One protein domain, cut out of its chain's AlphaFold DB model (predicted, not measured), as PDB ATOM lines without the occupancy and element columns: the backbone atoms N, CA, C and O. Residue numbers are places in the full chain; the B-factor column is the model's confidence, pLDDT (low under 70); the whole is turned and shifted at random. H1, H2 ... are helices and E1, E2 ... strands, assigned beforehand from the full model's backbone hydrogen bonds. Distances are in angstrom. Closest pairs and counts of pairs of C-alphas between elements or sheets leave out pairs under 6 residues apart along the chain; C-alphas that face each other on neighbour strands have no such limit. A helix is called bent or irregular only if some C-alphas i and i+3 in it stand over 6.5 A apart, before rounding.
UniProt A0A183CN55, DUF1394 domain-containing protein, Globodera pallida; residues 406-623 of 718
ATOM      1  N   VAL A 406     -64.757 -96.633 -11.722       96.44
ATOM      2  CA  VAL A 406     -63.366 -97.055 -11.518       96.44
ATOM      3  C   VAL A 406     -62.510 -95.923 -10.973       96.44
ATOM      4  O   VAL A 406     -61.751 -96.163 -10.043       96.44
ATOM      5  N   ASN A 407     -62.627 -94.703 -11.498       95.81
ATOM      6  CA  ASN A 407     -61.837 -93.572 -11.009       95.81
ATOM      7  C   ASN A 407     -62.091 -93.319  -9.512       95.81
ATOM      8  O   ASN A 407     -61.145 -93.215  -8.732       95.81
ATOM      9  N   LEU A 408     -63.361 -93.308  -9.093       95.81
ATOM     10  CA  LEU A 408     -63.727 -93.123  -7.688       95.81
ATOM     11  C   LEU A 408     -63.271 -94.299  -6.810       95.81
ATOM     12  O   LEU A 408     -62.665 -94.094  -5.756       95.81
ATOM     13  N   CYS A 409     -63.560 -95.530  -7.236       96.00
ATOM     14  CA  CYS A 409     -63.206 -96.745  -6.506       96.00
ATOM     15  C   CYS A 409     -61.687 -96.913  -6.390       96.00
ATOM     16  O   CYS A 409     -61.189 -97.309  -5.340       96.00
ATOM     17  N   PHE A 410     -60.929 -96.582  -7.434       95.56
ATOM     18  CA  PHE A 410     -59.474 -96.691  -7.436       95.56
ATOM     19  C   PHE A 410     -58.825 -95.665  -6.500       95.56
ATOM     20  O   PHE A 410     -57.926 -96.018  -5.737       95.56
ATOM     21  N   ASP A 411     -59.320 -94.426  -6.466       94.69
ATOM     22  CA  ASP A 411     -58.854 -93.427  -5.499       94.69
ATOM     23  C   ASP A 411     -59.089 -93.880  -4.052       94.69
ATOM     24  O   ASP A 411     -58.193 -93.772  -3.204       94.69
ATOM     25  N   GLN A 412     -60.270 -94.442  -3.772       94.25
ATOM     26  CA  GLN A 412     -60.595 -95.008  -2.462       94.25
ATOM     27  C   GLN A 412     -59.754 -96.249  -2.141       94.25
ATOM     28  O   GLN A 412     -59.284 -96.389  -1.011       94.25
ATOM     29  N   PHE A 413     -59.519 -97.118  -3.124       94.88
ATOM     30  CA  PHE A 413     -58.660 -98.292  -3.001       94.88
ATOM     31  C   PHE A 413     -57.245 -97.887  -2.586       94.88
ATOM     32  O   PHE A 413     -56.737 -98.367  -1.574       94.88
ATOM     33  N   VAL A 414     -56.626 -96.951  -3.312       94.88
ATOM     34  CA  VAL A 414     -55.268 -96.476  -3.018       94.88
ATOM     35  C   VAL A 414     -55.219 -95.783  -1.653       94.88
ATOM     36  O   VAL A 414     -54.255 -95.977  -0.912       94.88
ATOM     37  N   TYR A 415     -56.247 -95.007  -1.291       94.31
ATOM     38  CA  TYR A 415     -56.352 -94.378   0.028       94.31
ATOM     39  C   TYR A 415     -56.376 -95.420   1.159       94.31
ATOM     40  O   TYR A 415     -55.487 -95.407   2.013       94.31
ATOM     41  N   LYS A 416     -57.335 -96.355   1.128       93.12
ATOM     42  CA  LYS A 416     -57.512 -97.384   2.165       93.12
ATOM     43  C   LYS A 416     -56.309 -98.324   2.248       93.12
ATOM     44  O   LYS A 416     -55.849 -98.635   3.343       93.12
ATOM     45  N   LEU A 417     -55.754 -98.729   1.103       93.19
ATOM     46  CA  LEU A 417     -54.555 -99.564   1.052       93.19
ATOM     47  C   LEU A 417     -53.352 -98.855   1.685       93.19
ATOM     48  O   LEU A 417     -52.658 -99.449   2.505       93.19
ATOM     49  N   SER A 418     -53.116 -97.586   1.346       93.81
ATOM     50  CA  SER A 418     -51.985 -96.822   1.896       93.81
ATOM     51  C   SER A 418     -52.108 -96.632   3.410       93.81
ATOM     52  O   SER A 418     -51.118 -96.749   4.131       93.81
ATOM     53  N   GLU A 419     -53.321 -96.369   3.903       92.50
ATOM     54  CA  GLU A 419     -53.614 -96.240   5.334       92.50
ATOM     55  C   GLU A 419     -53.395 -97.562   6.085       92.50
ATOM     56  O   GLU A 419     -52.745 -97.578   7.136       92.50
ATOM     57  N   ALA A 420     -53.859 -98.680   5.520       91.56
ATOM     58  CA  ALA A 420     -53.659-100.014   6.081       91.56
ATOM     59  C   ALA A 420     -52.175-100.409   6.128       91.56
ATOM     60  O   ALA A 420     -51.692-100.869   7.165       91.56
ATOM     61  N   VAL A 421     -51.436-100.170   5.037       92.94
ATOM     62  CA  VAL A 421     -49.990-100.423   4.946       92.94
ATOM     63  C   VAL A 421     -49.245 -99.610   6.003       92.94
ATOM     64  O   VAL A 421     -48.514-100.183   6.813       92.94
ATOM     65  N   LEU A 422     -49.461 -98.291   6.061       93.06
ATOM     66  CA  LEU A 422     -48.798 -97.436   7.047       93.06
ATOM     67  C   LEU A 422     -49.098 -97.893   8.477       93.06
ATOM     68  O   LEU A 422     -48.184 -97.996   9.293       93.06
ATOM     69  N   THR A 423     -50.362 -98.193   8.776       92.06
ATOM     70  CA  THR A 423     -50.782 -98.642  10.108       92.06
ATOM     71  C   THR A 423     -50.095 -99.949  10.494       92.06
ATOM     72  O   THR A 423     -49.564-100.050  11.600       92.06
ATOM     73  N   HIS A 424     -50.034-100.921   9.581       91.12
ATOM     74  CA  HIS A 424     -49.371-102.202   9.819       91.12
ATOM     75  C   HIS A 424     -47.874-102.031  10.119       91.12
ATOM     76  O   HIS A 424     -47.400-102.470  11.170       91.12
ATOM     77  N   TYR A 425     -47.131-101.343   9.245       92.00
ATOM     78  CA  TYR A 425     -45.688-101.155   9.429       92.00
ATOM     79  C   TYR A 425     -45.362-100.246  10.622       92.00
ATOM     80  O   TYR A 425     -44.349-100.460  11.290       92.00
ATOM     81  N   LYS A 426     -46.230 -99.281  10.958       93.06
ATOM     82  CA  LYS A 426     -46.077 -98.453  12.162       93.06
ATOM     83  C   LYS A 426     -46.245 -99.278  13.437       93.06
ATOM     84  O   LYS A 426     -45.410 -99.190  14.334       93.06
ATOM     85  N   GLN A 427     -47.283-100.114  13.504       91.88
ATOM     86  CA  GLN A 427     -47.503-101.026  14.631       91.88
ATOM     87  C   GLN A 427     -46.366-102.043  14.765       91.88
ATOM     88  O   GLN A 427     -45.947-102.358  15.881       91.88
ATOM     89  N   LEU A 428     -45.847-102.541  13.639       91.81
ATOM     90  CA  LEU A 428     -44.710-103.454  13.613       91.81
ATOM     91  C   LEU A 428     -43.451-102.783  14.177       91.81
ATOM     92  O   LEU A 428     -42.848-103.323  15.104       91.81
ATOM     93  N   ALA A 429     -43.113-101.583  13.697       92.94
ATOM     94  CA  ALA A 429     -41.972-100.804  14.179       92.94
ATOM     95  C   ALA A 429     -42.078-100.495  15.683       92.94
ATOM     96  O   ALA A 429     -41.151-100.765  16.447       92.94
ATOM     97  N   ALA A 430     -43.238-100.012  16.133       92.00
ATOM     98  CA  ALA A 430     -43.498 -99.730  17.543       92.00
ATOM     99  C   ALA A 430     -43.393-100.989  18.421       92.00
ATOM    100  O   ALA A 430     -42.840-100.942  19.516       92.00
ATOM    101  N   THR A 431     -43.861-102.139  17.932       90.44
ATOM    102  CA  THR A 431     -43.750-103.417  18.651       90.44
ATOM    103  C   THR A 431     -42.310-103.932  18.717       90.44
ATOM    104  O   THR A 431     -41.949-104.571  19.702       90.44
ATOM    105  N   MET A 432     -41.496-103.686  17.683       90.06
ATOM    106  CA  MET A 432     -40.077-104.067  17.653       90.06
ATOM    107  C   MET A 432     -39.229-103.242  18.627       90.06
ATOM    108  O   MET A 432     -38.292-103.785  19.208       90.06
ATOM    109  N   LEU A 433     -39.565-101.959  18.803       90.06
ATOM    110  CA  LEU A 433     -38.864-101.040  19.706       90.06
ATOM    111  C   LEU A 433     -39.358-101.108  21.156       90.06
ATOM    112  O   LEU A 433     -38.664-100.643  22.057       90.06
ATOM    113  N   LEU A 434     -40.540-101.678  21.398       89.12
ATOM    114  CA  LEU A 434     -41.066-101.837  22.748       89.12
ATOM    115  C   LEU A 434     -40.191-102.791  23.573       89.12
ATOM    116  O   LEU A 434     -39.838-103.882  23.112       89.12
ATOM    117  N   ASP A 435     -39.904-102.409  24.819       86.94
ATOM    118  CA  ASP A 435     -39.108-103.235  25.722       86.94
ATOM    119  C   ASP A 435     -39.738-104.624  25.939       86.94
ATOM    120  O   ASP A 435     -40.931-104.780  26.235       86.94
ATOM    121  N   LYS A 436     -38.910-105.662  25.783       87.12
ATOM    122  CA  LYS A 436     -39.338-107.062  25.885       87.12
ATOM    123  C   LYS A 436     -39.660-107.445  27.328       87.12
ATOM    124  O   LYS A 436     -40.556-108.266  27.525       87.12
ATOM    125  N   GLY A 437     -38.958-106.858  28.304       85.69
ATOM    126  CA  GLY A 437     -39.218-107.055  29.732       85.69
ATOM    127  C   GLY A 437     -40.590-106.511  30.114       85.69
ATOM    128  O   GLY A 437     -41.451-107.270  30.554       85.69
ATOM    129  N   PHE A 438     -40.841-105.241  29.788       86.06
ATOM    130  CA  PHE A 438     -42.141-104.595  29.972       86.06
ATOM    131  C   PHE A 438     -43.291-105.396  29.347       86.06
ATOM    132  O   PHE A 438     -44.317-105.635  29.983       86.06
ATOM    133  N   LYS A 439     -43.113-105.886  28.112       84.94
ATOM    134  CA  LYS A 439     -44.128-106.714  27.449       84.94
ATOM    135  C   LYS A 439     -44.406-108.028  28.187       84.94
ATOM    136  O   LYS A 439     -45.553-108.475  28.201       84.94
ATOM    137  N   ALA A 440     -43.379-108.660  28.756       86.38
ATOM    138  CA  ALA A 440     -43.528-109.890  29.529       86.38
ATOM    139  C   ALA A 440     -44.256-109.641  30.857       86.38
ATOM    140  O   ALA A 440     -45.099-110.448  31.239       86.38
ATOM    141  N   ASP A 441     -43.981-108.520  31.522       87.31
ATOM    142  CA  ASP A 441     -44.642-108.161  32.778       87.31
ATOM    143  C   ASP A 441     -46.113-107.784  32.562       87.31
ATOM    144  O   ASP A 441     -46.980-108.322  33.245       87.31
ATOM    145  N   CYS A 442     -46.438-107.017  31.513       85.50
ATOM    146  CA  CYS A 442     -47.835-106.780  31.133       85.50
ATOM    147  C   CYS A 442     -48.601-108.083  30.858       85.50
ATOM    148  O   CYS A 442     -49.767-108.202  31.231       85.50
ATOM    149  N   ALA A 443     -47.958-109.075  30.232       85.81
ATOM    150  CA  ALA A 443     -48.585-110.367  29.971       85.81
ATOM    151  C   ALA A 443     -48.867-111.157  31.262       85.81
ATOM    152  O   ALA A 443     -49.893-111.833  31.333       85.81
ATOM    153  N   LYS A 444     -48.004-111.053  32.285       88.94
ATOM    154  CA  LYS A 444     -48.255-111.642  33.615       88.94
ATOM    155  C   LYS A 444     -49.457-110.994  34.300       88.94
ATOM    156  O   LYS A 444     -50.252-111.702  34.908       88.94
ATOM    157  N   ASP A 445     -49.625-109.688  34.121       85.31
ATOM    158  CA  ASP A 445     -50.750-108.917  34.665       85.31
ATOM    159  C   ASP A 445     -52.045-109.062  33.835       85.31
ATOM    160  O   ASP A 445     -53.043-108.388  34.091       85.31
ATOM    161  N   GLY A 446     -52.054-109.928  32.813       83.00
ATOM    162  CA  GLY A 446     -53.210-110.171  31.943       83.00
ATOM    163  C   GLY A 446     -53.436-109.110  30.855       83.00
ATOM    164  O   GLY A 446     -54.403-109.200  30.096       83.00
ATOM    165  N   ILE A 447     -52.545-108.123  30.717       83.06
ATOM    166  CA  ILE A 447     -52.612-107.068  29.697       83.06
ATOM    167  C   ILE A 447     -51.840-107.514  28.449       83.06
ATOM    168  O   ILE A 447     -50.614-107.420  28.361       83.06
ATOM    169  N   THR A 448     -52.562-107.973  27.425       75.88
ATOM    170  CA  THR A 448     -51.934-108.441  26.179       75.88
ATOM    171  C   THR A 448     -51.719-107.298  25.187       75.88
ATOM    172  O   THR A 448     -52.657-106.800  24.562       75.88
ATOM    173  N   ILE A 449     -50.456-106.917  24.974       79.19
ATOM    174  CA  ILE A 449     -50.063-106.022  23.878       79.19
ATOM    175  C   ILE A 449     -49.958-106.845  22.589       79.19
ATOM    176  O   ILE A 449     -48.928-107.478  22.303       79.19
ATOM    177  N   TRP A 450     -51.048-106.834  21.824       71.62
ATOM    178  CA  TRP A 450     -51.170-107.540  20.552       71.62
ATOM    179  C   TRP A 450     -50.061-107.151  19.577       71.62
ATOM    180  O   TRP A 450     -49.774-105.973  19.368       71.62
ATOM    181  N   ARG A 451     -49.421-108.169  18.994       73.88
ATOM    182  CA  ARG A 451     -48.549-107.989  17.830       73.88
ATOM    183  C   ARG A 451     -49.444-107.949  16.591       73.88
ATOM    184  O   ARG A 451     -50.376-108.754  16.539       73.88
ATOM    185  N   PRO A 452     -49.184-107.064  15.616       78.25
ATOM    186  CA  PRO A 452     -49.937-107.091  14.372       78.25
ATOM    187  C   PRO A 452     -49.757-108.461  13.688       78.25
ATOM    188  O   PRO A 452     -48.641-108.996  13.700       78.25
ATOM    189  N   PRO A 453     -50.828-109.060  13.133       77.94
ATOM    190  CA  PRO A 453     -50.722-110.304  12.379       77.94
ATOM    191  C   PRO A 453     -49.863-110.083  11.131       77.94
ATOM    192  O   PRO A 453     -49.862-108.990  10.569       77.94
ATOM    193  N   ALA A 454     -49.137-111.112  10.688       75.81
ATOM    194  CA  ALA A 454     -48.326-111.024   9.478       75.81
ATOM    195  C   ALA A 454     -49.231-110.799   8.255       75.81
ATOM    196  O   ALA A 454     -49.978-111.691   7.854       75.81
ATOM    197  N   SER A 455     -49.177-109.601   7.679       75.62
ATOM    198  CA  SER A 455     -49.951-109.228   6.493       75.62
ATOM    199  C   SER A 455     -49.117-109.358   5.225       75.62
ATOM    200  O   SER A 455     -47.924-109.060   5.231       75.62
ATOM    201  N   ARG A 456     -49.755-109.730   4.115       85.06
ATOM    202  CA  ARG A 456     -49.092-109.961   2.826       85.06
ATOM    203  C   ARG A 456     -49.241-108.777   1.868       85.06
ATOM    204  O   ARG A 456     -49.729-108.922   0.755       85.06
ATOM    205  N   PHE A 457     -48.818-107.585   2.297       87.81
ATOM    206  CA  PHE A 457     -48.853-106.390   1.440       87.81
ATOM    207  C   PHE A 457     -47.800-106.417   0.322       87.81
ATOM    208  O   PHE A 457     -47.931-105.687  -0.656       87.81
ATOM    209  N   GLU A 458     -46.763-107.253   0.431       87.06
ATOM    210  CA  GLU A 458     -45.622-107.238  -0.490       87.06
ATOM    211  C   GLU A 458     -46.004-107.429  -1.960       87.06
ATOM    212  O   GLU A 458     -45.460-106.750  -2.829       87.06
ATOM    213  N   THR A 459     -46.938-108.333  -2.260       89.88
ATOM    214  CA  THR A 459     -47.370-108.610  -3.639       89.88
ATOM    215  C   THR A 459     -48.055-107.398  -4.261       89.88
ATOM    216  O   THR A 459     -47.772-107.083  -5.415       89.88
ATOM    217  N   LEU A 460     -48.886-106.686  -3.491       90.44
ATOM    218  CA  LEU A 460     -49.533-105.438  -3.901       90.44
ATOM    219  C   LEU A 460     -48.512-104.308  -4.059       90.44
ATOM    220  O   LEU A 460     -48.525-103.598  -5.062       90.44
ATOM    221  N   LEU A 461     -47.586-104.171  -3.107       90.69
ATOM    222  CA  LEU A 461     -46.556-103.137  -3.158       90.69
ATOM    223  C   LEU A 461     -45.572-103.365  -4.308       90.69
ATOM    224  O   LEU A 461     -45.055-102.401  -4.850       90.69
ATOM    225  N   ARG A 462     -45.328-104.600  -4.752       91.94
ATOM    226  CA  ARG A 462     -44.444-104.865  -5.902       91.94
ATOM    227  C   ARG A 462     -45.058-104.499  -7.257       91.94
ATOM    228  O   ARG A 462     -44.325-104.474  -8.245       91.94
ATOM    229  N   GLN A 463     -46.355-104.202  -7.333       92.00
ATOM    230  CA  GLN A 463     -47.019-103.922  -8.607       92.00
ATOM    231  C   GLN A 463     -46.586-102.579  -9.206       92.00
ATOM    232  O   GLN A 463     -46.788-101.520  -8.610       92.00
ATOM    233  N   ARG A 464     -46.027-102.637 -10.422       92.00
ATOM    234  CA  ARG A 464     -45.555-101.471 -11.196       92.00
ATOM    235  C   ARG A 464     -46.424-101.130 -12.408       92.00
ATOM    236  O   ARG A 464     -46.281-100.049 -12.960       92.00
ATOM    237  N   HIS A 465     -47.259-102.062 -12.862       93.75
ATOM    238  CA  HIS A 465     -48.001-101.944 -14.120       93.75
ATOM    239  C   HIS A 465     -49.355-102.665 -14.051       93.75
ATOM    240  O   HIS A 465     -49.622-103.598 -14.807       93.75
ATOM    241  N   VAL A 466     -50.228-102.234 -13.142       94.06
ATOM    242  CA  VAL A 466     -51.606-102.739 -13.079       94.06
ATOM    243  C   VAL A 466     -52.351-102.276 -14.332       94.06
ATOM    244  O   VAL A 466     -52.413-101.077 -14.601       94.06
ATOM    245  N   GLN A 467     -52.878-103.221 -15.112       95.06
ATOM    246  CA  GLN A 467     -53.648-102.925 -16.320       95.06
ATOM    247  C   GLN A 467     -55.110-102.688 -15.944       95.06
ATOM    248  O   GLN A 467     -55.787-103.604 -15.484       95.06
ATOM    249  N   LEU A 468     -55.595-101.461 -16.121       95.00
ATOM    250  CA  LEU A 468     -56.967-101.096 -15.779       95.00
ATOM    251  C   LEU A 468     -57.529-100.114 -16.806       95.00
ATOM    252  O   LEU A 468     -56.976 -99.038 -17.019       95.00
ATOM    253  N   LEU A 469     -58.617-100.496 -17.469       93.50
ATOM    254  CA  LEU A 469     -59.279 -99.758 -18.546       93.50
ATOM    255  C   LEU A 469     -58.318 -99.310 -19.664       93.50
ATOM    256  O   LEU A 469     -58.458 -98.226 -20.224       93.50
ATOM    257  N   GLY A 470     -57.312-100.138 -19.970       91.19
ATOM    258  CA  GLY A 470     -56.272 -99.846 -20.966       91.19
ATOM    259  C   GLY A 470     -55.136 -98.940 -20.472       91.19
ATOM    260  O   GLY A 470     -54.216 -98.645 -21.233       91.19
ATOM    261  N   ARG A 471     -55.166 -98.507 -19.207       94.50
ATOM    262  CA  ARG A 471     -54.089 -97.753 -18.555       94.50
ATOM    263  C   ARG A 471     -53.121 -98.716 -17.884       94.50
ATOM    264  O   ARG A 471     -53.544 -99.713 -17.309       94.50
ATOM    265  N   SER A 472     -51.839 -98.362 -17.881       95.75
ATOM    266  CA  SER A 472     -50.831 -99.024 -17.054       95.75
ATOM    267  C   SER A 472     -50.542 -98.159 -15.831       95.75
ATOM    268  O   SER A 472     -50.012 -97.055 -15.963       95.75
ATOM    269  N   ILE A 473     -50.947 -98.631 -14.651       93.81
ATOM    270  CA  ILE A 473     -50.877 -97.870 -13.402       93.81
ATOM    271  C   ILE A 473     -49.761 -98.418 -12.508       93.81
ATOM    272  O   ILE A 473     -49.738 -99.606 -12.173       93.81
ATOM    273  N   ASP A 474     -48.859 -97.538 -12.070       94.44
ATOM    274  CA  ASP A 474     -47.832 -97.862 -11.075       94.44
ATOM    275  C   ASP A 474     -48.392 -97.701  -9.656       94.44
ATOM    276  O   ASP A 474     -48.387 -96.613  -9.072       94.44
ATOM    277  N   LEU A 475     -48.898 -98.808  -9.106       93.75
ATOM    278  CA  LEU A 475     -49.472 -98.834  -7.764       93.75
ATOM    279  C   LEU A 475     -48.419 -98.516  -6.695       93.75
ATOM    280  O   LEU A 475     -48.712 -97.762  -5.766       93.75
ATOM    281  N   ASN A 476     -47.188 -99.023  -6.834       94.88
ATOM    282  CA  ASN A 476     -46.116 -98.730  -5.883       94.88
ATOM    283  C   ASN A 476     -45.828 -97.231  -5.811       94.88
ATOM    284  O   ASN A 476     -45.672 -96.701  -4.712       94.88
ATOM    285  N   ARG A 477     -45.783 -96.537  -6.953       93.56
ATOM    286  CA  ARG A 477     -45.557 -95.088  -6.982       93.56
ATOM    287  C   ARG A 477     -46.674 -94.326  -6.273       93.56
ATOM    288  O   ARG A 477     -46.378 -93.451  -5.460       93.56
ATOM    289  N   LEU A 478     -47.937 -94.659  -6.542       94.38
ATOM    290  CA  LEU A 478     -49.088 -93.991  -5.920       94.38
ATOM    291  C   LEU A 478     -49.133 -94.208  -4.403       94.38
ATOM    292  O   LEU A 478     -49.340 -93.261  -3.641       94.38
ATOM    293  N   VAL A 479     -48.882 -95.441  -3.959       94.81
ATOM    294  CA  VAL A 479     -48.807 -95.780  -2.533       94.81
ATOM    295  C   VAL A 479     -47.603 -95.092  -1.878       94.81
ATOM    296  O   VAL A 479     -47.750 -94.501  -0.810       94.81
ATOM    297  N   SER A 480     -46.441 -95.066  -2.540       94.31
ATOM    298  CA  SER A 480     -45.238 -94.370  -2.049       94.31
ATOM    299  C   SER A 480     -45.484 -92.878  -1.839       94.31
ATOM    300  O   SER A 480     -45.134 -92.350  -0.788       94.31
ATOM    301  N   GLN A 481     -46.133 -92.196  -2.790       93.56
ATOM    302  CA  GLN A 481     -46.455 -90.768  -2.670       93.56
ATOM    303  C   GLN A 481     -47.335 -90.480  -1.447       93.56
ATOM    304  O   GLN A 481     -47.059 -89.551  -0.683       93.56
ATOM    305  N   ARG A 482     -48.376 -91.295  -1.228       94.00
ATOM    306  CA  ARG A 482     -49.268 -91.142  -0.069       94.00
ATOM    307  C   ARG A 482     -48.569 -91.459   1.246       94.00
ATOM    308  O   ARG A 482     -48.762 -90.735   2.219       94.00
ATOM    309  N   ILE A 483     -47.749 -92.506   1.280       95.00
ATOM    310  CA  ILE A 483     -46.984 -92.884   2.471       95.00
ATOM    311  C   ILE A 483     -45.940 -91.822   2.808       95.00
ATOM    312  O   ILE A 483     -45.810 -91.477   3.976       95.00
ATOM    313  N   ASN A 484     -45.265 -91.236   1.816       94.88
ATOM    314  CA  ASN A 484     -44.314 -90.146   2.031       94.88
ATOM    315  C   ASN A 484     -44.988 -88.937   2.706       94.88
ATOM    316  O   ASN A 484     -44.525 -88.462   3.742       94.88
ATOM    317  N   ALA A 485     -46.145 -88.508   2.189       94.62
ATOM    318  CA  ALA A 485     -46.941 -87.445   2.806       94.62
ATOM    319  C   ALA A 485     -47.435 -87.821   4.216       94.62
ATOM    320  O   ALA A 485     -47.491 -86.979   5.114       94.62
ATOM    321  N   ALA A 486     -47.784 -89.090   4.435       94.50
ATOM    322  CA  ALA A 486     -48.242 -89.562   5.731       94.50
ATOM    323  C   ALA A 486     -47.113 -89.652   6.775       94.50
ATOM    324  O   ALA A 486     -47.357 -89.320   7.935       94.50
ATOM    325  N   LEU A 487     -45.894 -90.034   6.376       94.44
ATOM    326  CA  LEU A 487     -44.702 -90.027   7.229       94.44
ATOM    327  C   LEU A 487     -44.304 -88.599   7.611       94.44
ATOM    328  O   LEU A 487     -44.087 -88.336   8.793       94.44
ATOM    329  N   LEU A 488     -44.303 -87.665   6.653       94.88
ATOM    330  CA  LEU A 488     -44.078 -86.244   6.937       94.88
ATOM    331  C   LEU A 488     -45.099 -85.722   7.957       94.88
ATOM    332  O   LEU A 488     -44.731 -85.103   8.954       94.88
ATOM    333  N   ARG A 489     -46.382 -86.058   7.768       94.75
ATOM    334  CA  ARG A 489     -47.446 -85.722   8.721       94.75
ATOM    335  C   ARG A 489     -47.244 -86.384  10.088       94.75
ATOM    336  O   ARG A 489     -47.521 -85.748  11.097       94.75
ATOM    337  N   SER A 490     -46.771 -87.633  10.159       94.69
ATOM    338  CA  SER A 490     -46.431 -88.281  11.439       94.69
ATOM    339  C   SER A 490     -45.336 -87.525  12.195       94.69
ATOM    340  O   SER A 490     -45.459 -87.338  13.404       94.69
ATOM    341  N   LEU A 491     -44.290 -87.073  11.499       94.62
ATOM    342  CA  LEU A 491     -43.195 -86.307  12.101       94.62
ATOM    343  C   LEU A 491     -43.661 -84.917  12.553       94.62
ATOM    344  O   LEU A 491     -43.394 -84.521  13.685       94.62
ATOM    345  N   ASP A 492     -44.425 -84.213  11.716       94.31
ATOM    346  CA  ASP A 492     -44.997 -82.906  12.055       94.31
ATOM    347  C   ASP A 492     -45.914 -82.977  13.287       94.31
ATOM    348  O   ASP A 492     -45.837 -82.135  14.182       94.31
ATOM    349  N   VAL A 493     -46.735 -84.027  13.391       93.38
ATOM    350  CA  VAL A 493     -47.591 -84.269  14.563       93.38
ATOM    351  C   VAL A 493     -46.761 -84.563  15.811       93.38
ATOM    352  O   VAL A 493     -47.091 -84.048  16.878       93.38
ATOM    353  N   ALA A 494     -45.683 -85.345  15.702       93.31
ATOM    354  CA  ALA A 494     -44.799 -85.623  16.833       93.31
ATOM    355  C   ALA A 494     -44.153 -84.336  17.380       93.31
ATOM    356  O   ALA A 494     -44.187 -84.099  18.589       93.31
ATOM    357  N   ILE A 495     -43.649 -83.469  16.494       92.88
ATOM    358  CA  ILE A 495     -43.054 -82.176  16.866       92.88
ATOM    359  C   ILE A 495     -44.117 -81.232  17.442       92.88
ATOM    360  O   ILE A 495     -43.906 -80.639  18.495       92.88
ATOM    361  N   SER A 496     -45.291 -81.146  16.814       93.19
ATOM    362  CA  SER A 496     -46.384 -80.278  17.281       93.19
ATOM    363  C   SER A 496     -46.932 -80.701  18.650       93.19
ATOM    364  O   SER A 496     -47.372 -79.862  19.432       93.19
ATOM    365  N   LYS A 497     -46.903 -82.000  18.976       90.81
ATOM    366  CA  LYS A 497     -47.235 -82.481  20.324       90.81
ATOM    367  C   LYS A 497     -46.175 -82.110  21.351       90.81
ATOM    368  O   LYS A 497     -46.537 -81.765  22.469       90.81
ATOM    369  N   PHE A 498     -44.899 -82.153  20.974       91.69
ATOM    370  CA  PHE A 498     -43.819 -81.696  21.844       91.69
ATOM    371  C   PHE A 498     -43.939 -80.200  22.156       91.69
ATOM    372  O   PHE A 498     -43.826 -79.834  23.317       91.69
ATOM    373  N   GLU A 499     -44.274 -79.365  21.168       90.88
ATOM    374  CA  GLU A 499     -44.512 -77.922  21.352       90.88
ATOM    375  C   GLU A 499     -45.683 -77.603  22.305       90.88
ATOM    376  O   GLU A 499     -45.717 -76.544  22.929       90.88
ATOM    377  N   ALA A 500     -46.651 -78.512  22.433       90.00
ATOM    378  CA  ALA A 500     -47.782 -78.365  23.348       90.00
ATOM    379  C   ALA A 500     -47.485 -78.865  24.775       90.00
ATOM    380  O   ALA A 500     -48.278 -78.634  25.686       90.00
ATOM    381  N   GLU A 501     -46.362 -79.551  24.985       87.81
ATOM    382  CA  GLU A 501     -46.008 -80.198  26.247       87.81
ATOM    383  C   GLU A 501     -44.694 -79.652  26.819       87.81
ATOM    384  O   GLU A 501     -43.952 -78.904  26.185       87.81
ATOM    385  N   GLY A 502     -44.408 -80.009  28.073       86.12
ATOM    386  CA  GLY A 502     -43.180 -79.572  28.739       86.12
ATOM    387  C   GLY A 502     -41.943 -80.351  28.319       86.12
ATOM    388  O   GLY A 502     -42.041 -81.424  27.729       86.12
ATOM    389  N   LEU A 503     -40.771 -79.883  28.756       87.06
ATOM    390  CA  LEU A 503     -39.477 -80.466  28.367       87.06
ATOM    391  C   LEU A 503     -39.349 -81.988  28.592       87.06
ATOM    392  O   LEU A 503     -38.666 -82.668  27.835       87.06
ATOM    393  N   HIS A 504     -40.033 -82.552  29.591       85.50
ATOM    394  CA  HIS A 504     -40.073 -84.001  29.838       85.50
ATOM    395  C   HIS A 504     -40.593 -84.829  28.642       85.50
ATOM    396  O   HIS A 504     -40.200 -85.983  28.471       85.50
ATOM    397  N   TYR A 505     -41.433 -84.244  27.781       88.38
ATOM    398  CA  TYR A 505     -41.993 -84.909  26.601       88.38
ATOM    399  C   TYR A 505     -40.947 -85.172  25.504       88.38
ATOM    400  O   TYR A 505     -41.215 -85.932  24.576       88.38
ATOM    401  N   ILE A 506     -39.724 -84.639  25.633       88.81
ATOM    402  CA  ILE A 506     -38.616 -84.933  24.710       88.81
ATOM    403  C   ILE A 506     -38.330 -86.442  24.605       88.81
ATOM    404  O   ILE A 506     -37.982 -86.926  23.536       88.81
ATOM    405  N   MET A 507     -38.573 -87.206  25.679       87.00
ATOM    406  CA  MET A 507     -38.447 -88.669  25.676       87.00
ATOM    407  C   MET A 507     -39.489 -89.341  24.769       87.00
ATOM    408  O   MET A 507     -39.196 -90.322  24.090       87.00
ATOM    409  N   VAL A 508     -40.721 -88.823  24.758       88.56
ATOM    410  CA  VAL A 508     -41.791 -89.327  23.884       88.56
ATOM    411  C   VAL A 508     -41.493 -88.953  22.438       88.56
ATOM    412  O   VAL A 508     -41.674 -89.783  21.551       88.56
ATOM    413  N   LEU A 509     -41.012 -87.727  22.210       91.06
ATOM    414  CA  LEU A 509     -40.605 -87.254  20.891       91.06
ATOM    415  C   LEU A 509     -39.498 -88.133  20.298       91.06
ATOM    416  O   LEU A 509     -39.638 -88.574  19.163       91.06
ATOM    417  N   ASP A 510     -38.447 -88.426  21.065       89.81
ATOM    418  CA  ASP A 510     -37.331 -89.270  20.620       89.81
ATOM    419  C   ASP A 510     -37.820 -90.675  20.231       89.81
ATOM    420  O   ASP A 510     -37.614 -91.127  19.105       89.81
ATOM    421  N   ASN A 511     -38.621 -91.307  21.096       90.62
ATOM    422  CA  ASN A 511     -39.247 -92.597  20.796       90.62
ATOM    423  C   ASN A 511     -40.140 -92.545  19.542       90.62
ATOM    424  O   ASN A 511     -40.120 -93.471  18.733       90.62
ATOM    425  N   LEU A 512     -40.928 -91.479  19.353       92.06
ATOM    426  CA  LEU A 512     -41.754 -91.302  18.155       92.06
ATOM    427  C   LEU A 512     -40.898 -91.141  16.896       92.06
ATOM    428  O   LEU A 512     -41.238 -91.716  15.860       92.06
ATOM    429  N   ILE A 513     -39.803 -90.382  16.955       93.31
ATOM    430  CA  ILE A 513     -38.880 -90.211  15.827       93.31
ATOM    431  C   ILE A 513     -38.226 -91.552  15.485       93.31
ATOM    432  O   ILE A 513     -38.219 -91.922  14.312       93.31
ATOM    433  N   GLU A 514     -37.774 -92.329  16.473       92.88
ATOM    434  CA  GLU A 514     -37.198 -93.661  16.237       92.88
ATOM    435  C   GLU A 514     -38.212 -94.653  15.657       92.88
ATOM    436  O   GLU A 514     -37.899 -95.395  14.723       92.88
ATOM    437  N   VAL A 515     -39.460 -94.640  16.138       94.12
ATOM    438  CA  VAL A 515     -40.540 -95.464  15.571       94.12
ATOM    439  C   VAL A 515     -40.819 -95.075  14.121       94.12
ATOM    440  O   VAL A 515     -40.965 -95.954  13.270       94.12
ATOM    441  N   ASN A 516     -40.865 -93.777  13.811       95.06
ATOM    442  CA  ASN A 516     -41.031 -93.309  12.434       95.06
ATOM    443  C   ASN A 516     -39.819 -93.667  11.559       95.06
ATOM    444  O   ASN A 516     -40.014 -94.058  10.411       95.06
ATOM    445  N   ARG A 517     -38.595 -93.620  12.098       95.25
ATOM    446  CA  ARG A 517     -37.369 -94.015  11.391       95.25
ATOM    447  C   ARG A 517     -37.356 -95.503  11.060       95.25
ATOM    448  O   ARG A 517     -37.048 -95.882   9.933       95.25
ATOM    449  N   LEU A 518     -37.712 -96.355  12.020       94.75
ATOM    450  CA  LEU A 518     -37.806 -97.793  11.781       94.75
ATOM    451  C   LEU A 518     -38.952 -98.121  10.816       94.75
ATOM    452  O   LEU A 518     -38.776 -98.950   9.929       94.75
ATOM    453  N   CYS A 519     -40.096 -97.445  10.942       94.69
ATOM    454  CA  CYS A 519     -41.217 -97.584  10.012       94.69
ATOM    455  C   CYS A 519     -40.808 -97.212   8.578       94.69
ATOM    456  O   CYS A 519     -41.073 -97.986   7.662       94.69
ATOM    457  N   HIS A 520     -40.108 -96.087   8.391       95.31
ATOM    458  CA  HIS A 520     -39.549 -95.678   7.098       95.31
ATOM    459  C   HIS A 520     -38.593 -96.733   6.535       95.31
ATOM    460  O   HIS A 520     -38.761 -97.133   5.387       95.31
ATOM    461  N   ARG A 521     -37.679 -97.274   7.352       94.31
ATOM    462  CA  ARG A 521     -36.747 -98.333   6.929       94.31
ATOM    463  C   ARG A 521     -37.473 -99.586   6.434       94.31
ATOM    464  O   ARG A 521     -37.184-100.053   5.343       94.31
ATOM    465  N   LEU A 522     -38.445-100.088   7.202       92.50
ATOM    466  CA  LEU A 522     -39.235-101.271   6.826       92.50
ATOM    467  C   LEU A 522     -40.058-101.039   5.549       92.50
ATOM    468  O   LEU A 522     -40.259-101.953   4.755       92.50
ATOM    469  N   LEU A 523     -40.550 -99.816   5.348       92.94
ATOM    470  CA  LEU A 523     -41.289 -99.443   4.144       92.94
ATOM    471  C   LEU A 523     -40.364 -99.266   2.933       92.94
ATOM    472  O   LEU A 523     -40.762 -99.605   1.820       92.94
ATOM    473  N   SER A 524     -39.139 -98.781   3.140       91.50
ATOM    474  CA  SER A 524     -38.138 -98.568   2.090       91.50
ATOM    475  C   SER A 524     -37.680 -99.865   1.422       91.50
ATOM    476  O   SER A 524     -37.255 -99.829   0.271       91.50
ATOM    477  N   ASP A 525     -37.812-101.009   2.098       88.81
ATOM    478  CA  ASP A 525     -37.519-102.323   1.511       88.81
ATOM    479  C   ASP A 525     -38.524-102.705   0.403       88.81
ATOM    480  O   ASP A 525     -38.226-103.517  -0.477       88.81
ATOM    481  N   HIS A 526     -39.726-102.116   0.420       88.44
ATOM    482  CA  HIS A 526     -40.807-102.432  -0.518       88.44
ATOM    483  C   HIS A 526     -41.186-101.258  -1.437       88.44
ATOM    484  O   HIS A 526     -41.653-101.466  -2.561       88.44
ATOM    485  N   LEU A 527     -41.012-100.019  -0.979       89.19
ATOM    486  CA  LEU A 527     -41.398 -98.798  -1.683       89.19
ATOM    487  C   LEU A 527     -40.180 -98.152  -2.339       89.19
ATOM    488  O   LEU A 527     -39.198 -97.841  -1.679       89.19
ATOM    489  N   GLY A 528     -40.258 -97.927  -3.653       79.31
ATOM    490  CA  GLY A 528     -39.116 -97.424  -4.426       79.31
ATOM    491  C   GLY A 528     -38.994 -95.900  -4.478       79.31
ATOM    492  O   GLY A 528     -38.020 -95.394  -5.022       79.31
ATOM    493  N   SER A 529     -39.991 -95.154  -3.993       83.12
ATOM    494  CA  SER A 529     -40.079 -93.694  -4.174       83.12
ATOM    495  C   SER A 529     -40.319 -92.938  -2.864       83.12
ATOM    496  O   SER A 529     -41.078 -91.970  -2.842       83.12
ATOM    497  N   LEU A 530     -39.713 -93.393  -1.766       89.81
ATOM    498  CA  LEU A 530     -39.705 -92.652  -0.501       89.81
ATOM    499  C   LEU A 530     -38.555 -91.638  -0.484       89.81
ATOM    500  O   LEU A 530     -37.462 -91.942  -0.958       89.81
ATOM    501  N   ALA A 531     -38.805 -90.447   0.066       91.00
ATOM    502  CA  ALA A 531     -37.743 -89.484   0.345       91.00
ATOM    503  C   ALA A 531     -36.846 -89.989   1.486       91.00
ATOM    504  O   ALA A 531     -37.263 -90.856   2.264       91.00
ATOM    505  N   ASP A 532     -35.629 -89.454   1.601       93.38
ATOM    506  CA  ASP A 532     -34.756 -89.813   2.714       93.38
ATOM    507  C   ASP A 532     -35.368 -89.381   4.056       93.38
ATOM    508  O   ASP A 532     -36.022 -88.341   4.170       93.38
ATOM    509  N   PHE A 533     -35.164 -90.194   5.092       93.50
ATOM    510  CA  PHE A 533     -35.753 -89.930   6.402       93.50
ATOM    511  C   PHE A 533     -35.232 -88.623   7.005       93.50
ATOM    512  O   PHE A 533     -35.989 -87.906   7.664       93.50
ATOM    513  N   GLN A 534     -33.949 -88.313   6.795       92.44
ATOM    514  CA  GLN A 534     -33.349 -87.112   7.362       92.44
ATOM    515  C   GLN A 534     -33.939 -85.848   6.732       92.44
ATOM    516  O   GLN A 534     -34.249 -84.905   7.458       92.44
ATOM    517  N   ASP A 535     -34.171 -85.856   5.421       93.19
ATOM    518  CA  ASP A 535     -34.810 -84.746   4.713       93.19
ATOM    519  C   ASP A 535     -36.242 -84.515   5.215       93.19
ATOM    520  O   ASP A 535     -36.609 -83.384   5.535       93.19
ATOM    521  N   LEU A 536     -37.023 -85.590   5.389       93.69
ATOM    522  CA  LEU A 536     -38.378 -85.514   5.953       93.69
ATOM    523  C   LEU A 536     -38.383 -84.940   7.377       93.69
ATOM    524  O   LEU A 536     -39.268 -84.160   7.737       93.69
ATOM    525  N   LEU A 537     -37.398 -85.313   8.201       93.00
ATOM    526  CA  LEU A 537     -37.255 -84.794   9.559       93.00
ATOM    527  C   LEU A 537     -36.865 -83.312   9.560       93.00
ATOM    528  O   LEU A 537     -37.432 -82.537  10.330       93.00
ATOM    529  N   LEU A 538     -35.929 -82.907   8.699       91.62
ATOM    530  CA  LEU A 538     -35.520 -81.509   8.555       91.62
ATOM    531  C   LEU A 538     -36.674 -80.635   8.054       91.62
ATOM    532  O   LEU A 538     -36.869 -79.532   8.571       91.62
ATOM    533  N   GLU A 539     -37.470 -81.133   7.105       93.50
ATOM    534  CA  GLU A 539     -38.669 -80.463   6.598       93.50
ATOM    535  C   GLU A 539     -39.717 -80.278   7.706       93.50
ATOM    536  O   GLU A 539     -40.135 -79.148   7.974       93.50
ATOM    537  N   ALA A 540     -40.075 -81.347   8.429       92.50
ATOM    538  CA  ALA A 540     -41.026 -81.280   9.545       92.50
ATOM    539  C   ALA A 540     -40.543 -80.351  10.680       92.50
ATOM    540  O   ALA A 540     -41.329 -79.606  11.279       92.50
ATOM    541  N   ASN A 541     -39.233 -80.352  10.950       90.50
ATOM    542  CA  ASN A 541     -38.586 -79.490  11.941       90.50
ATOM    543  C   ASN A 541     -38.381 -78.044  11.447       90.50
ATOM    544  O   ASN A 541     -37.919 -77.198  12.216       90.50
ATOM    545  N   ARG A 542     -38.725 -77.736  10.187       90.00
ATOM    546  CA  ARG A 542     -38.489 -76.444   9.513       90.00
ATOM    547  C   ARG A 542     -37.024 -75.989   9.550       90.00
ATOM    548  O   ARG A 542     -36.739 -74.795   9.543       90.00
ATOM    549  N   GLN A 543     -36.096 -76.942   9.551       85.56
ATOM    550  CA  GLN A 543     -34.649 -76.711   9.614       85.56
ATOM    551  C   GLN A 543     -33.987 -76.728   8.221       85.56
ATOM    552  O   GLN A 543     -32.771 -76.803   8.097       85.56
ATOM    553  N   VAL A 544     -34.779 -76.659   7.148       83.31
ATOM    554  CA  VAL A 544     -34.262 -76.604   5.767       83.31
ATOM    555  C   VAL A 544     -33.737 -75.206   5.431       83.31
ATOM    556  O   VAL A 544     -32.674 -75.059   4.837       83.31
ATOM    557  N   SER A 545     -34.480 -74.165   5.816       81.00
ATOM    558  CA  SER A 545     -34.146 -72.763   5.513       81.00
ATOM    559  C   SER A 545     -33.703 -71.968   6.743       81.00
ATOM    560  O   SER A 545     -33.201 -70.855   6.599       81.00
ATOM    561  N   ALA A 546     -33.910 -72.512   7.945       81.06
ATOM    562  CA  ALA A 546     -33.589 -71.865   9.210       81.06
ATOM    563  C   ALA A 546     -32.446 -72.604   9.926       81.06
ATOM    564  O   ALA A 546     -32.412 -73.835   9.894       81.06
ATOM    565  N   PRO A 547     -31.539 -71.881  10.612       79.62
ATOM    566  CA  PRO A 547     -30.424 -72.499  11.331       79.62
ATOM    567  C   PRO A 547     -30.900 -73.356  12.513       79.62
ATOM    568  O   PRO A 547     -30.350 -74.428  12.762       79.62
ATOM    569  N   ASN A 548     -31.961 -72.913  13.197       82.31
ATOM    570  CA  ASN A 548     -32.550 -73.594  14.345       82.31
ATOM    571  C   ASN A 548     -33.935 -74.126  13.974       82.31
ATOM    572  O   ASN A 548     -34.785 -73.374  13.495       82.31
ATOM    573  N   GLY A 549     -34.160 -75.416  14.218       86.56
ATOM    574  CA  GLY A 549     -35.457 -76.047  14.010       86.56
ATOM    575  C   GLY A 549     -36.438 -75.799  15.157       86.56
ATOM    576  O   GLY A 549     -36.071 -75.335  16.240       86.56
ATOM    577  N   ARG A 550     -37.695 -76.174  14.930       90.25
ATOM    578  CA  ARG A 550     -38.802 -76.095  15.896       90.25
ATOM    579  C   ARG A 550     -38.481 -76.744  17.241       90.25
ATOM    580  O   ARG A 550     -38.716 -76.135  18.280       90.25
ATOM    581  N   ILE A 551     -37.885 -77.939  17.224       89.31
ATOM    582  CA  ILE A 551     -37.520 -78.677  18.443       89.31
ATOM    583  C   ILE A 551     -36.550 -77.847  19.297       89.31
ATOM    584  O   ILE A 551     -36.777 -77.668  20.490       89.31
ATOM    585  N   THR A 552     -35.496 -77.295  18.690       87.12
ATOM    586  CA  THR A 552     -34.483 -76.490  19.388       87.12
ATOM    587  C   THR A 552     -35.083 -75.211  19.971       87.12
ATOM    588  O   THR A 552     -34.782 -74.856  21.110       87.12
ATOM    589  N   LEU A 553     -35.961 -74.540  19.219       88.12
ATOM    590  CA  LEU A 553     -36.644 -73.328  19.677       88.12
ATOM    591  C   LEU A 553     -37.571 -73.609  20.866       88.12
ATOM    592  O   LEU A 553     -37.535 -72.866  21.846       88.12
ATOM    593  N   HIS A 554     -38.345 -74.697  20.815       89.44
ATOM    594  CA  HIS A 554     -39.219 -75.090  21.924       89.44
ATOM    595  C   HIS A 554     -38.424 -75.479  23.168       89.44
ATOM    596  O   HIS A 554     -38.747 -75.042  24.269       89.44
ATOM    597  N   VAL A 555     -37.330 -76.233  23.005       88.44
ATOM    598  CA  VAL A 555     -36.430 -76.548  24.123       88.44
ATOM    599  C   VAL A 555     -35.896 -75.263  24.755       88.44
ATOM    600  O   VAL A 555     -35.925 -75.138  25.974       88.44
ATOM    601  N   PHE A 556     -35.438 -74.293  23.962       86.62
ATOM    602  CA  PHE A 556     -34.935 -73.027  24.500       86.62
ATOM    603  C   PHE A 556     -36.014 -72.235  25.257       86.62
ATOM    604  O   PHE A 556     -35.735 -71.715  26.344       86.62
ATOM    605  N   ALA A 557     -37.238 -72.185  24.725       87.88
ATOM    606  CA  ALA A 557     -38.379 -71.554  25.385       87.88
ATOM    607  C   ALA A 557     -38.702 -72.242  26.721       87.88
ATOM    608  O   ALA A 557     -38.712 -71.594  27.762       87.88
ATOM    609  N   GLU A 558     -38.842 -73.570  26.739       87.94
ATOM    610  CA  GLU A 558     -39.131 -74.338  27.959       87.94
ATOM    611  C   GLU A 558     -37.993 -74.276  28.992       87.94
ATOM    612  O   GLU A 558     -38.244 -74.260  30.200       87.94
ATOM    613  N   LEU A 559     -36.733 -74.199  28.550       87.00
ATOM    614  CA  LEU A 559     -35.601 -73.969  29.445       87.00
ATOM    615  C   LEU A 559     -35.716 -72.602  30.127       87.00
ATOM    616  O   LEU A 559     -35.592 -72.516  31.349       87.00
ATOM    617  N   THR A 560     -35.975 -71.553  29.349       85.75
ATOM    618  CA  THR A 560     -36.002 -70.166  29.830       85.75
ATOM    619  C   THR A 560     -37.238 -69.870  30.683       85.75
ATOM    620  O   THR A 560     -37.117 -69.250  31.744       85.75
ATOM    621  N   ASP A 561     -38.405 -70.357  30.262       85.31
ATOM    622  CA  ASP A 561     -39.701 -70.009  30.847       85.31
ATOM    623  C   ASP A 561     -40.149 -70.972  31.961       85.31
ATOM    624  O   ASP A 561     -40.847 -70.542  32.883       85.31
ATOM    625  N   ASP A 562     -39.737 -72.251  31.936       87.62
ATOM    626  CA  ASP A 562     -40.142 -73.256  32.939       87.62
ATOM    627  C   ASP A 562     -38.957 -73.830  33.737       87.62
ATOM    628  O   ASP A 562     -38.949 -73.723  34.966       87.62
ATOM    629  N   LEU A 563     -37.927 -74.405  33.092       87.38
ATOM    630  CA  LEU A 563     -36.852 -75.117  33.809       87.38
ATOM    631  C   LEU A 563     -36.078 -74.196  34.762       87.38
ATOM    632  O   LEU A 563     -36.031 -74.439  35.971       87.38
ATOM    633  N   LEU A 564     -35.451 -73.153  34.214       87.06
ATOM    634  CA  LEU A 564     -34.602 -72.238  34.971       87.06
ATOM    635  C   LEU A 564     -35.348 -71.600  36.149       87.06
ATOM    636  O   LEU A 564     -34.804 -71.630  37.262       87.06
ATOM    637  N   PRO A 565     -36.581 -71.077  35.975       86.38
ATOM    638  CA  PRO A 565     -37.285 -70.458  37.075       86.38
ATOM    639  C   PRO A 565     -37.966 -71.451  38.007       86.38
ATOM    640  O   PRO A 565     -38.029 -71.117  39.178       86.38
ATOM    641  N   ASN A 566     -38.460 -72.625  37.596       87.19
ATOM    642  CA  ASN A 566     -39.353 -73.441  38.446       87.19
ATOM    643  C   ASN A 566     -38.726 -74.727  39.009       87.19
ATOM    644  O   ASN A 566     -39.339 -75.385  39.855       87.19
ATOM    645  N   PHE A 567     -37.514 -75.100  38.593       88.81
ATOM    646  CA  PHE A 567     -36.864 -76.331  39.049       88.81
ATOM    647  C   PHE A 567     -35.732 -76.074  40.050       88.81
ATOM    648  O   PHE A 567     -35.095 -75.022  40.067       88.81
ATOM    649  N   CYS A 568     -35.476 -77.075  40.888       88.62
ATOM    650  CA  CYS A 568     -34.368 -77.127  41.832       88.62
ATOM    651  C   CYS A 568     -33.429 -78.272  41.448       88.62
ATOM    652  O   CYS A 568     -33.870 -79.414  41.296       88.62
ATOM    653  N   PHE A 569     -32.138 -77.975  41.327       89.62
ATOM    654  CA  PHE A 569     -31.119 -78.985  41.074       89.62
ATOM    655  C   PHE A 569     -30.709 -79.703  42.363       89.62
ATOM    656  O   PHE A 569     -30.335 -79.066  43.348       89.62
ATOM    657  N   ASN A 570     -30.754 -81.036  42.355       89.25
ATOM    658  CA  ASN A 570     -30.190 -81.864  43.414       89.25
ATOM    659  C   ASN A 570     -28.852 -82.450  42.949       89.25
ATOM    660  O   ASN A 570     -28.820 -83.328  42.086       89.25
ATOM    661  N   THR A 571     -27.755 -81.996  43.552       86.19
ATOM    662  CA  THR A 571     -26.393 -82.419  43.196       86.19
ATOM    663  C   THR A 571     -26.138 -83.905  43.463       86.19
ATOM    664  O   THR A 571     -25.420 -84.541  42.694       86.19
ATOM    665  N   THR A 572     -26.753 -84.489  44.499       87.62
ATOM    666  CA  THR A 572     -26.554 -85.902  44.865       87.62
ATOM    667  C   THR A 572     -27.172 -86.839  43.833       87.62
ATOM    668  O   THR A 572     -26.551 -87.817  43.429       87.62
ATOM    669  N   THR A 573     -28.391 -86.539  43.378       86.56
ATOM    670  CA  THR A 573     -29.092 -87.362  42.378       86.56
ATOM    671  C   THR A 573     -28.840 -86.907  40.942       86.56
ATOM    672  O   THR A 573     -29.214 -87.624  40.015       86.56
ATOM    673  N   ARG A 574     -28.215 -85.734  40.752       86.62
ATOM    674  CA  ARG A 574     -27.988 -85.062  39.460       86.62
ATOM    675  C   ARG A 574     -29.275 -84.883  38.650       86.62
ATOM    676  O   ARG A 574     -29.298 -85.066  37.434       86.62
ATOM    677  N   ARG A 575     -30.368 -84.555  39.343       88.56
ATOM    678  CA  ARG A 575     -31.704 -84.380  38.760       88.56
ATOM    679  C   ARG A 575     -32.291 -83.035  39.162       88.56
ATOM    680  O   ARG A 575     -32.174 -82.612  40.311       88.56
ATOM    681  N   PHE A 576     -32.967 -82.404  38.217       89.25
ATOM    682  CA  PHE A 576     -33.857 -81.281  38.448       89.25
ATOM    683  C   PHE A 576     -35.237 -81.801  38.849       89.25
ATOM    684  O   PHE A 576     -35.810 -82.651  38.167       89.25
ATOM    685  N   VAL A 577     -35.780 -81.269  39.938       89.00
ATOM    686  CA  VAL A 577     -37.137 -81.563  40.418       89.00
ATOM    687  C   VAL A 577     -37.883 -80.244  40.572       89.00
ATOM    688  O   VAL A 577     -37.274 -79.237  40.936       89.00
ATOM    689  N   ARG A 578     -39.189 -80.219  40.293       85.81
ATOM    690  CA  ARG A 578     -39.991 -79.000  40.464       85.81
ATOM    691  C   ARG A 578     -39.921 -78.494  41.906       85.81
ATOM    692  O   ARG A 578     -40.070 -79.264  42.859       85.81
ATOM    693  N   GLY A 579     -39.687 -77.194  42.058       79.12
ATOM    694  CA  GLY A 579     -39.680 -76.529  43.352       79.12
ATOM    695  C   GLY A 579     -41.067 -76.561  43.998       79.12
ATOM    696  O   GLY A 579     -42.089 -76.480  43.326       79.12
ATOM    697  N   LYS A 580     -41.117 -76.652  45.333       74.19
ATOM    698  CA  LYS A 580     -42.381 -76.540  46.089       74.19
ATOM    699  C   LYS A 580     -42.913 -75.099  46.143       74.19
ATOM    700  O   LYS A 580     -44.079 -74.890  46.457       74.19
ATOM    701  N   LEU A 581     -42.050 -74.115  45.878       67.00
ATOM    702  CA  LEU A 581     -42.346 -72.683  45.915       67.00
ATOM    703  C   LEU A 581     -42.081 -72.079  44.530       67.00
ATOM    704  O   LEU A 581     -40.925 -71.844  44.175       67.00
ATOM    705  N   ASN A 582     -43.147 -71.823  43.772       69.94
ATOM    706  CA  ASN A 582     -43.063 -71.227  42.438       69.94
ATOM    707  C   ASN A 582     -43.290 -69.717  42.533       69.94
ATOM    708  O   ASN A 582     -44.392 -69.266  42.840       69.94
ATOM    709  N   TYR A 583     -42.233 -68.941  42.291       69.12
ATOM    710  CA  TYR A 583     -42.297 -67.474  42.269       69.12
ATOM    711  C   TYR A 583     -42.630 -66.916  40.878       69.12
ATOM    712  O   TYR A 583     -43.080 -65.777  40.778       69.12
ATOM    713  N   ARG A 584     -42.462 -67.720  39.817       74.75
ATOM    714  CA  ARG A 584     -42.959 -67.433  38.465       74.75
ATOM    715  C   ARG A 584     -44.098 -68.389  38.119       74.75
ATOM    716  O   ARG A 584     -44.127 -69.528  38.586       74.75
ATOM    717  N   LYS A 585     -45.066 -67.904  37.336       73.00
ATOM    718  CA  LYS A 585     -46.147 -68.751  36.829       73.00
ATOM    719  C   LYS A 585     -45.572 -69.698  35.769       73.00
ATOM    720  O   LYS A 585     -44.755 -69.243  34.972       73.00
ATOM    721  N   PRO A 586     -45.973 -70.980  35.758       74.75
ATOM    722  CA  PRO A 586     -45.624 -71.865  34.657       74.75
ATOM    723  C   PRO A 586     -46.228 -71.323  33.350       74.75
ATOM    724  O   PRO A 586     -47.294 -70.698  33.405       74.75
ATOM    725  N   PRO A 587     -45.571 -71.545  32.201       78.12
ATOM    726  CA  PRO A 587     -46.092 -71.102  30.913       78.12
ATOM    727  C   PRO A 587     -47.450 -71.757  30.621       78.12
ATOM    728  O   PRO A 587     -47.658 -72.940  30.903       78.12
ATOM    729  N   GLU A 588     -48.386 -70.985  30.066       75.62
ATOM    730  CA  GLU A 588     -49.642 -71.532  29.550       75.62
ATOM    731  C   GLU A 588     -49.362 -72.262  28.239       75.62
ATOM    732  O   GLU A 588     -48.881 -71.669  27.274       75.62
ATOM    733  N   ARG A 589     -49.651 -73.564  28.211       82.31
ATOM    734  CA  ARG A 589     -49.412 -74.406  27.039       82.31
ATOM    735  C   ARG A 589     -50.664 -74.541  26.181       82.31
ATOM    736  O   ARG A 589     -51.789 -74.585  26.686       82.31
ATOM    737  N   GLY A 590     -50.452 -74.624  24.869       78.69
ATOM    738  CA  GLY A 590     -51.504 -74.942  23.908       78.69
ATOM    739  C   GLY A 590     -52.036 -76.364  24.097       78.69
ATOM    740  O   GLY A 590     -51.420 -77.203  24.747       78.69
ATOM    741  N   ARG A 591     -53.199 -76.658  23.509       82.50
ATOM    742  CA  ARG A 591     -53.720 -78.031  23.498       82.50
ATOM    743  C   ARG A 591     -53.014 -78.843  22.408       82.50
ATOM    744  O   ARG A 591     -52.910 -78.342  21.287       82.50
ATOM    745  N   PRO A 592     -52.591 -80.090  22.688       82.25
ATOM    746  CA  PRO A 592     -51.978 -80.934  21.672       82.25
ATOM    747  C   PRO A 592     -52.980 -81.265  20.553       82.25
ATOM    748  O   PRO A 592     -54.183 -81.395  20.816       82.25
ATOM    749  N   PRO A 593     -52.514 -81.434  19.303       85.88
ATOM    750  CA  PRO A 593     -53.382 -81.799  18.190       85.88
ATOM    751  C   PRO A 593     -53.979 -83.199  18.398       85.88
ATOM    752  O   PRO A 593     -53.268 -84.152  18.727       85.88
ATOM    753  N   ASN A 594     -55.292 -83.330  18.178       85.62
ATOM    754  CA  ASN A 594     -55.980 -84.621  18.187       85.62
ATOM    755  C   ASN A 594     -55.873 -85.269  16.802       85.62
ATOM    756  O   ASN A 594     -56.346 -84.704  15.814       85.62
ATOM    757  N   VAL A 595     -55.228 -86.432  16.724       86.44
ATOM    758  CA  VAL A 595     -54.856 -87.073  15.459       86.44
ATOM    759  C   VAL A 595     -55.174 -88.569  15.506       86.44
ATOM    760  O   VAL A 595     -55.231 -89.181  16.570       86.44
ATOM    761  N   ALA A 596     -55.410 -89.170  14.335       87.62
ATOM    762  CA  ALA A 596     -55.598 -90.609  14.205       87.62
ATOM    763  C   ALA A 596     -54.364 -91.401  14.672       87.62
ATOM    764  O   ALA A 596     -53.217 -90.988  14.493       87.62
ATOM    765  N   VAL A 597     -54.618 -92.593  15.208       87.06
ATOM    766  CA  VAL A 597     -53.635 -93.433  15.913       87.06
ATOM    767  C   VAL A 597     -52.446 -93.852  15.033       87.06
ATOM    768  O   VAL A 597     -51.338 -94.029  15.534       87.06
ATOM    769  N   GLN A 598     -52.650 -93.961  13.715       87.06
ATOM    770  CA  GLN A 598     -51.606 -94.295  12.732       87.06
ATOM    771  C   GLN A 598     -50.466 -93.272  12.649       87.06
ATOM    772  O   GLN A 598     -49.334 -93.621  12.305       87.06
ATOM    773  N   TYR A 599     -50.739 -92.011  12.997       90.06
ATOM    774  CA  TYR A 599     -49.726 -90.959  12.986       90.06
ATOM    775  C   TYR A 599     -48.887 -90.919  14.273       90.06
ATOM    776  O   TYR A 599     -47.881 -90.220  14.308       90.06
ATOM    777  N   GLU A 600     -49.260 -91.700  15.291       88.31
ATOM    778  CA  GLU A 600     -48.541 -91.850  16.561       88.31
ATOM    779  C   GLU A 600     -47.798 -93.200  16.596       88.31
ATOM    780  O   GLU A 600     -47.022 -93.494  15.683       88.31
ATOM    781  N   PHE A 601     -48.050 -94.052  17.603       86.81
ATOM    782  CA  PHE A 601     -47.458 -95.391  17.726       86.81
ATOM    783  C   PHE A 601     -48.274 -96.492  17.019       86.81
ATOM    784  O   PHE A 601     -47.960 -97.676  17.132       86.81
ATOM    785  N   GLY A 602     -49.330 -96.131  16.281       84.69
ATOM    786  CA  GLY A 602     -50.081 -97.034  15.402       84.69
ATOM    787  C   GLY A 602     -51.271 -97.753  16.043       84.69
ATOM    788  O   GLY A 602     -52.190 -98.152  15.328       84.69
ATOM    789  N   SER A 603     -51.315 -97.916  17.369       87.81
ATOM    790  CA  SER A 603     -52.467 -98.506  18.067       87.81
ATOM    791  C   SER A 603     -52.703 -97.866  19.435       87.81
ATOM    792  O   SER A 603     -51.792 -97.317  20.052       87.81
ATOM    793  N   LYS A 604     -53.943 -97.949  19.939       88.88
ATOM    794  CA  LYS A 604     -54.302 -97.362  21.242       88.88
ATOM    795  C   LYS A 604     -53.540 -98.027  22.394       88.88
ATOM    796  O   LYS A 604     -53.151 -97.345  23.337       88.88
ATOM    797  N   SER A 605     -53.301 -99.336  22.304       87.00
ATOM    798  CA  SER A 605     -52.529-100.083  23.302       87.00
ATOM    799  C   SER A 605     -51.049 -99.707  23.282       87.00
ATOM    800  O   SER A 605     -50.459 -99.534  24.345       87.00
ATOM    801  N   LEU A 606     -50.459 -99.522  22.096       87.81
ATOM    802  CA  LEU A 606     -49.069 -99.080  21.961       87.81
ATOM    803  C   LEU A 606     -48.902 -97.635  22.440       87.81
ATOM    804  O   LEU A 606     -47.974 -97.357  23.192       87.81
ATOM    805  N   ASN A 607     -49.835 -96.743  22.104       89.50
ATOM    806  CA  ASN A 607     -49.845 -95.376  22.625       89.50
ATOM    807  C   ASN A 607     -49.848 -95.352  24.161       89.50
ATOM    808  O   ASN A 607     -49.049 -94.640  24.768       89.50
ATOM    809  N   ALA A 608     -50.710 -96.153  24.794       87.81
ATOM    810  CA  ALA A 608     -50.757 -96.259  26.250       87.81
ATOM    811  C   ALA A 608     -49.451 -96.834  26.829       87.81
ATOM    812  O   ALA A 608     -48.939 -96.312  27.815       87.81
ATOM    813  N   ALA A 609     -48.877 -97.860  26.193       87.88
ATOM    814  CA  ALA A 609     -47.613 -98.460  26.614       87.88
ATOM    815  C   ALA A 609     -46.456 -97.446  26.598       87.88
ATOM    816  O   ALA A 609     -45.797 -97.251  27.619       87.88
ATOM    817  N   PHE A 610     -46.243 -96.751  25.477       87.44
ATOM    818  CA  PHE A 610     -45.186 -95.741  25.362       87.44
ATOM    819  C   PHE A 610     -45.430 -94.530  26.268       87.44
ATOM    820  O   PHE A 610     -44.477 -93.988  26.836       87.44
ATOM    821  N   SER A 611     -46.690 -94.136  26.473       86.69
ATOM    822  CA  SER A 611     -47.046 -93.088  27.432       86.69
ATOM    823  C   SER A 611     -46.701 -93.491  28.869       86.69
ATOM    824  O   SER A 611     -46.127 -92.690  29.602       86.69
ATOM    825  N   ASN A 612     -46.991 -94.731  29.273       86.50
ATOM    826  CA  ASN A 612     -46.679 -95.230  30.615       86.50
ATOM    827  C   ASN A 612     -45.168 -95.342  30.847       86.50
ATOM    828  O   ASN A 612     -44.677 -94.926  31.895       86.50
ATOM    829  N   LEU A 613     -44.420 -95.826  29.850       85.50
ATOM    830  CA  LEU A 613     -42.955 -95.862  29.906       85.50
ATOM    831  C   LEU A 613     -42.366 -94.456  30.070       85.50
ATOM    832  O   LEU A 613     -41.451 -94.243  30.864       85.50
ATOM    833  N   SER A 614     -42.934 -93.482  29.363       82.75
ATOM    834  CA  SER A 614     -42.472 -92.094  29.405       82.75
ATOM    835  C   SER A 614     -42.905 -91.360  30.678       82.75
ATOM    836  O   SER A 614     -42.209 -90.456  31.135       82.75
ATOM    837  N   MET A 615     -44.005 -91.773  31.318       85.81
ATOM    838  CA  MET A 615     -44.492 -91.169  32.562       85.81
ATOM    839  C   MET A 615     -43.477 -91.303  33.708       85.81
ATOM    840  O   MET A 615     -43.369 -90.397  34.538       85.81
ATOM    841  N   MET A 616     -42.652 -92.356  33.703       84.06
ATOM    842  CA  MET A 616     -41.543 -92.532  34.654       84.06
ATOM    843  C   MET A 616     -40.519 -91.384  34.608       84.06
ATOM    844  O   MET A 616     -39.836 -91.115  35.597       84.06
ATOM    845  N   PHE A 617     -40.430 -90.688  33.472       82.69
ATOM    846  CA  PHE A 617     -39.516 -89.573  33.238       82.69
ATOM    847  C   PHE A 617     -40.176 -88.199  33.439       82.69
ATOM    848  O   PHE A 617     -39.497 -87.182  33.413       82.69
ATOM    849  N   SER A 618     -41.482 -88.135  33.720       82.62
ATOM    850  CA  SER A 618     -42.193 -86.856  33.899       82.62
ATOM    851  C   SER A 618     -41.840 -86.125  35.205       82.62
ATOM    852  O   SER A 618     -41.901 -84.898  35.278       82.62
ATOM    853  N   GLY A 619     -41.445 -86.870  36.244       83.81
ATOM    854  CA  GLY A 619     -41.202 -86.330  37.586       83.81
ATOM    855  C   GLY A 619     -39.859 -85.617  37.778       83.81
ATOM    856  O   GLY A 619     -39.653 -84.983  38.815       83.81
ATOM    857  N   PHE A 620     -38.926 -85.723  36.828       89.12
ATOM    858  CA  PHE A 620     -37.599 -85.117  36.940       89.12
ATOM    859  C   PHE A 620     -36.996 -84.815  35.570       89.12
ATOM    860  O   PHE A 620     -37.339 -85.446  34.583       89.12
ATOM    861  N   ILE A 621     -36.021 -83.909  35.530       86.81
ATOM    862  CA  ILE A 621     -35.194 -83.662  34.342       86.81
ATOM    863  C   ILE A 621     -33.745 -83.997  34.693       86.81
ATOM    864  O   ILE A 621     -33.261 -83.686  35.777       86.81
ATOM    865  N   GLY A 622     -33.045 -84.700  33.812       85.19
ATOM    866  CA  GLY A 622     -31.690 -85.198  34.064       85.19
ATOM    867  C   GLY A 622     -31.043 -85.683  32.776       85.19
ATOM    868  O   GLY A 622     -31.645 -85.536  31.718       85.19
ATOM    869  N   VAL A 623     -29.870 -86.314  32.872       81.75
ATOM    870  CA  VAL A 623     -29.055 -86.773  31.725       81.75
ATOM    871  C   VAL A 623     -29.848 -87.379  30.547       81.75
ATOM    872  O   VAL A 623     -29.602 -86.937  29.426       81.75
TER     873      VAL A 623
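This is residues 406 to 623 of the 718 residues of the protein "DUF1394 domain-containing protein" of Globodera pallida (UniProt A0A183CN55). A helical hairpin, H4 and H5, forms the core; H1 crosses it steeply, H8 packs on H5, and H6 packs on H4. Small strand hairpins, E1 with E2 and E3 with E4, lie near opposite ends of the longest axis, E3 following H7 directly, while H2, touching no helix, lies off to one side. The 218 printed residues hold, in order, H1 H2 H3 E1 E2 H4 H5 H6 H7 E3 E4 H8; both two-strand sheets are antiparallel and the class is mostly helix. The whole is only just loose, close to compact, with a radius of gyration of the C-alphas of 20.7 A, and only just flat, spanning 73 by 49 by 26 A.

Look first at the hairpin of E3, residues 567 to 570, and E4, residues 575 to 578, where N 568 and O 577 are 2.8 A apart, within hydrogen-bond range. H7, residues 550 to 566, has a kink of 33 degrees near residue 559 and is only just irregular, with C-alphas 561 and 564 6.9 A apart. H4, residues 475 to 499, is the hub, touching five helices. It forms a hairpin with H5, residues 503 to 524, at a shallow tilt of 8 degrees, opposite ways; the closest C-alphas, of Phe 498 and Tyr 505, are 6.0 A apart. H4, H5 and H7 form an up and down bundle, each running against the one before; H5 and H7 only just touch, with 3 pairs of C-alphas within 8 A, closest Leu 503 and Glu 558, 6.2 A. H1, residues 406 to 433, touches H4 with residues 414 to 422 alone, at a steep tilt of 53 degrees; the closest C-alphas, of Ser 418 and Val 479, are 5.5 A apart. H6, residues 533 to 540, touches H4, closest C-alphas Asp 492 and Ala 540, 5.0 A. H8, residues 604 to 615, touches H5, closest C-alphas Val 508 and Ser 614, 6.2 A. H3, residues 458 to 461, touches H4, closest C-alphas Leu 461 and Asn 476, 5.2 A. In the hairpin of E1, residues 466 to 468, and E2, residues 471 to 473, N 466 and O 473 are 2.8 A apart. H2, residues 436 to 444, is apart from H4. Every O i to N i+4 pair is within hydrogen-bond range in H1, H2, H4, H6 and H8, against 16 of 18 in H5 and 11 of 13 in H7; H3 is too short for one.

Find C-alpha 406 at (-63.366, -97.055, -11.518), where H1 begins its 39.9 A. H4 is 36.2 A long, H5 31.9 A and H7 22.7 A. H8 ends at C-alpha 615, (-44.492, -91.169, 32.562).

The C-alphas farthest apart, of Gly 470 and Thr 572, are 73.6 A apart. The printed part has no cut; the links H2 to H3 and E4 to H8 are long. Residues 581 to 583 are under pLDDT 70.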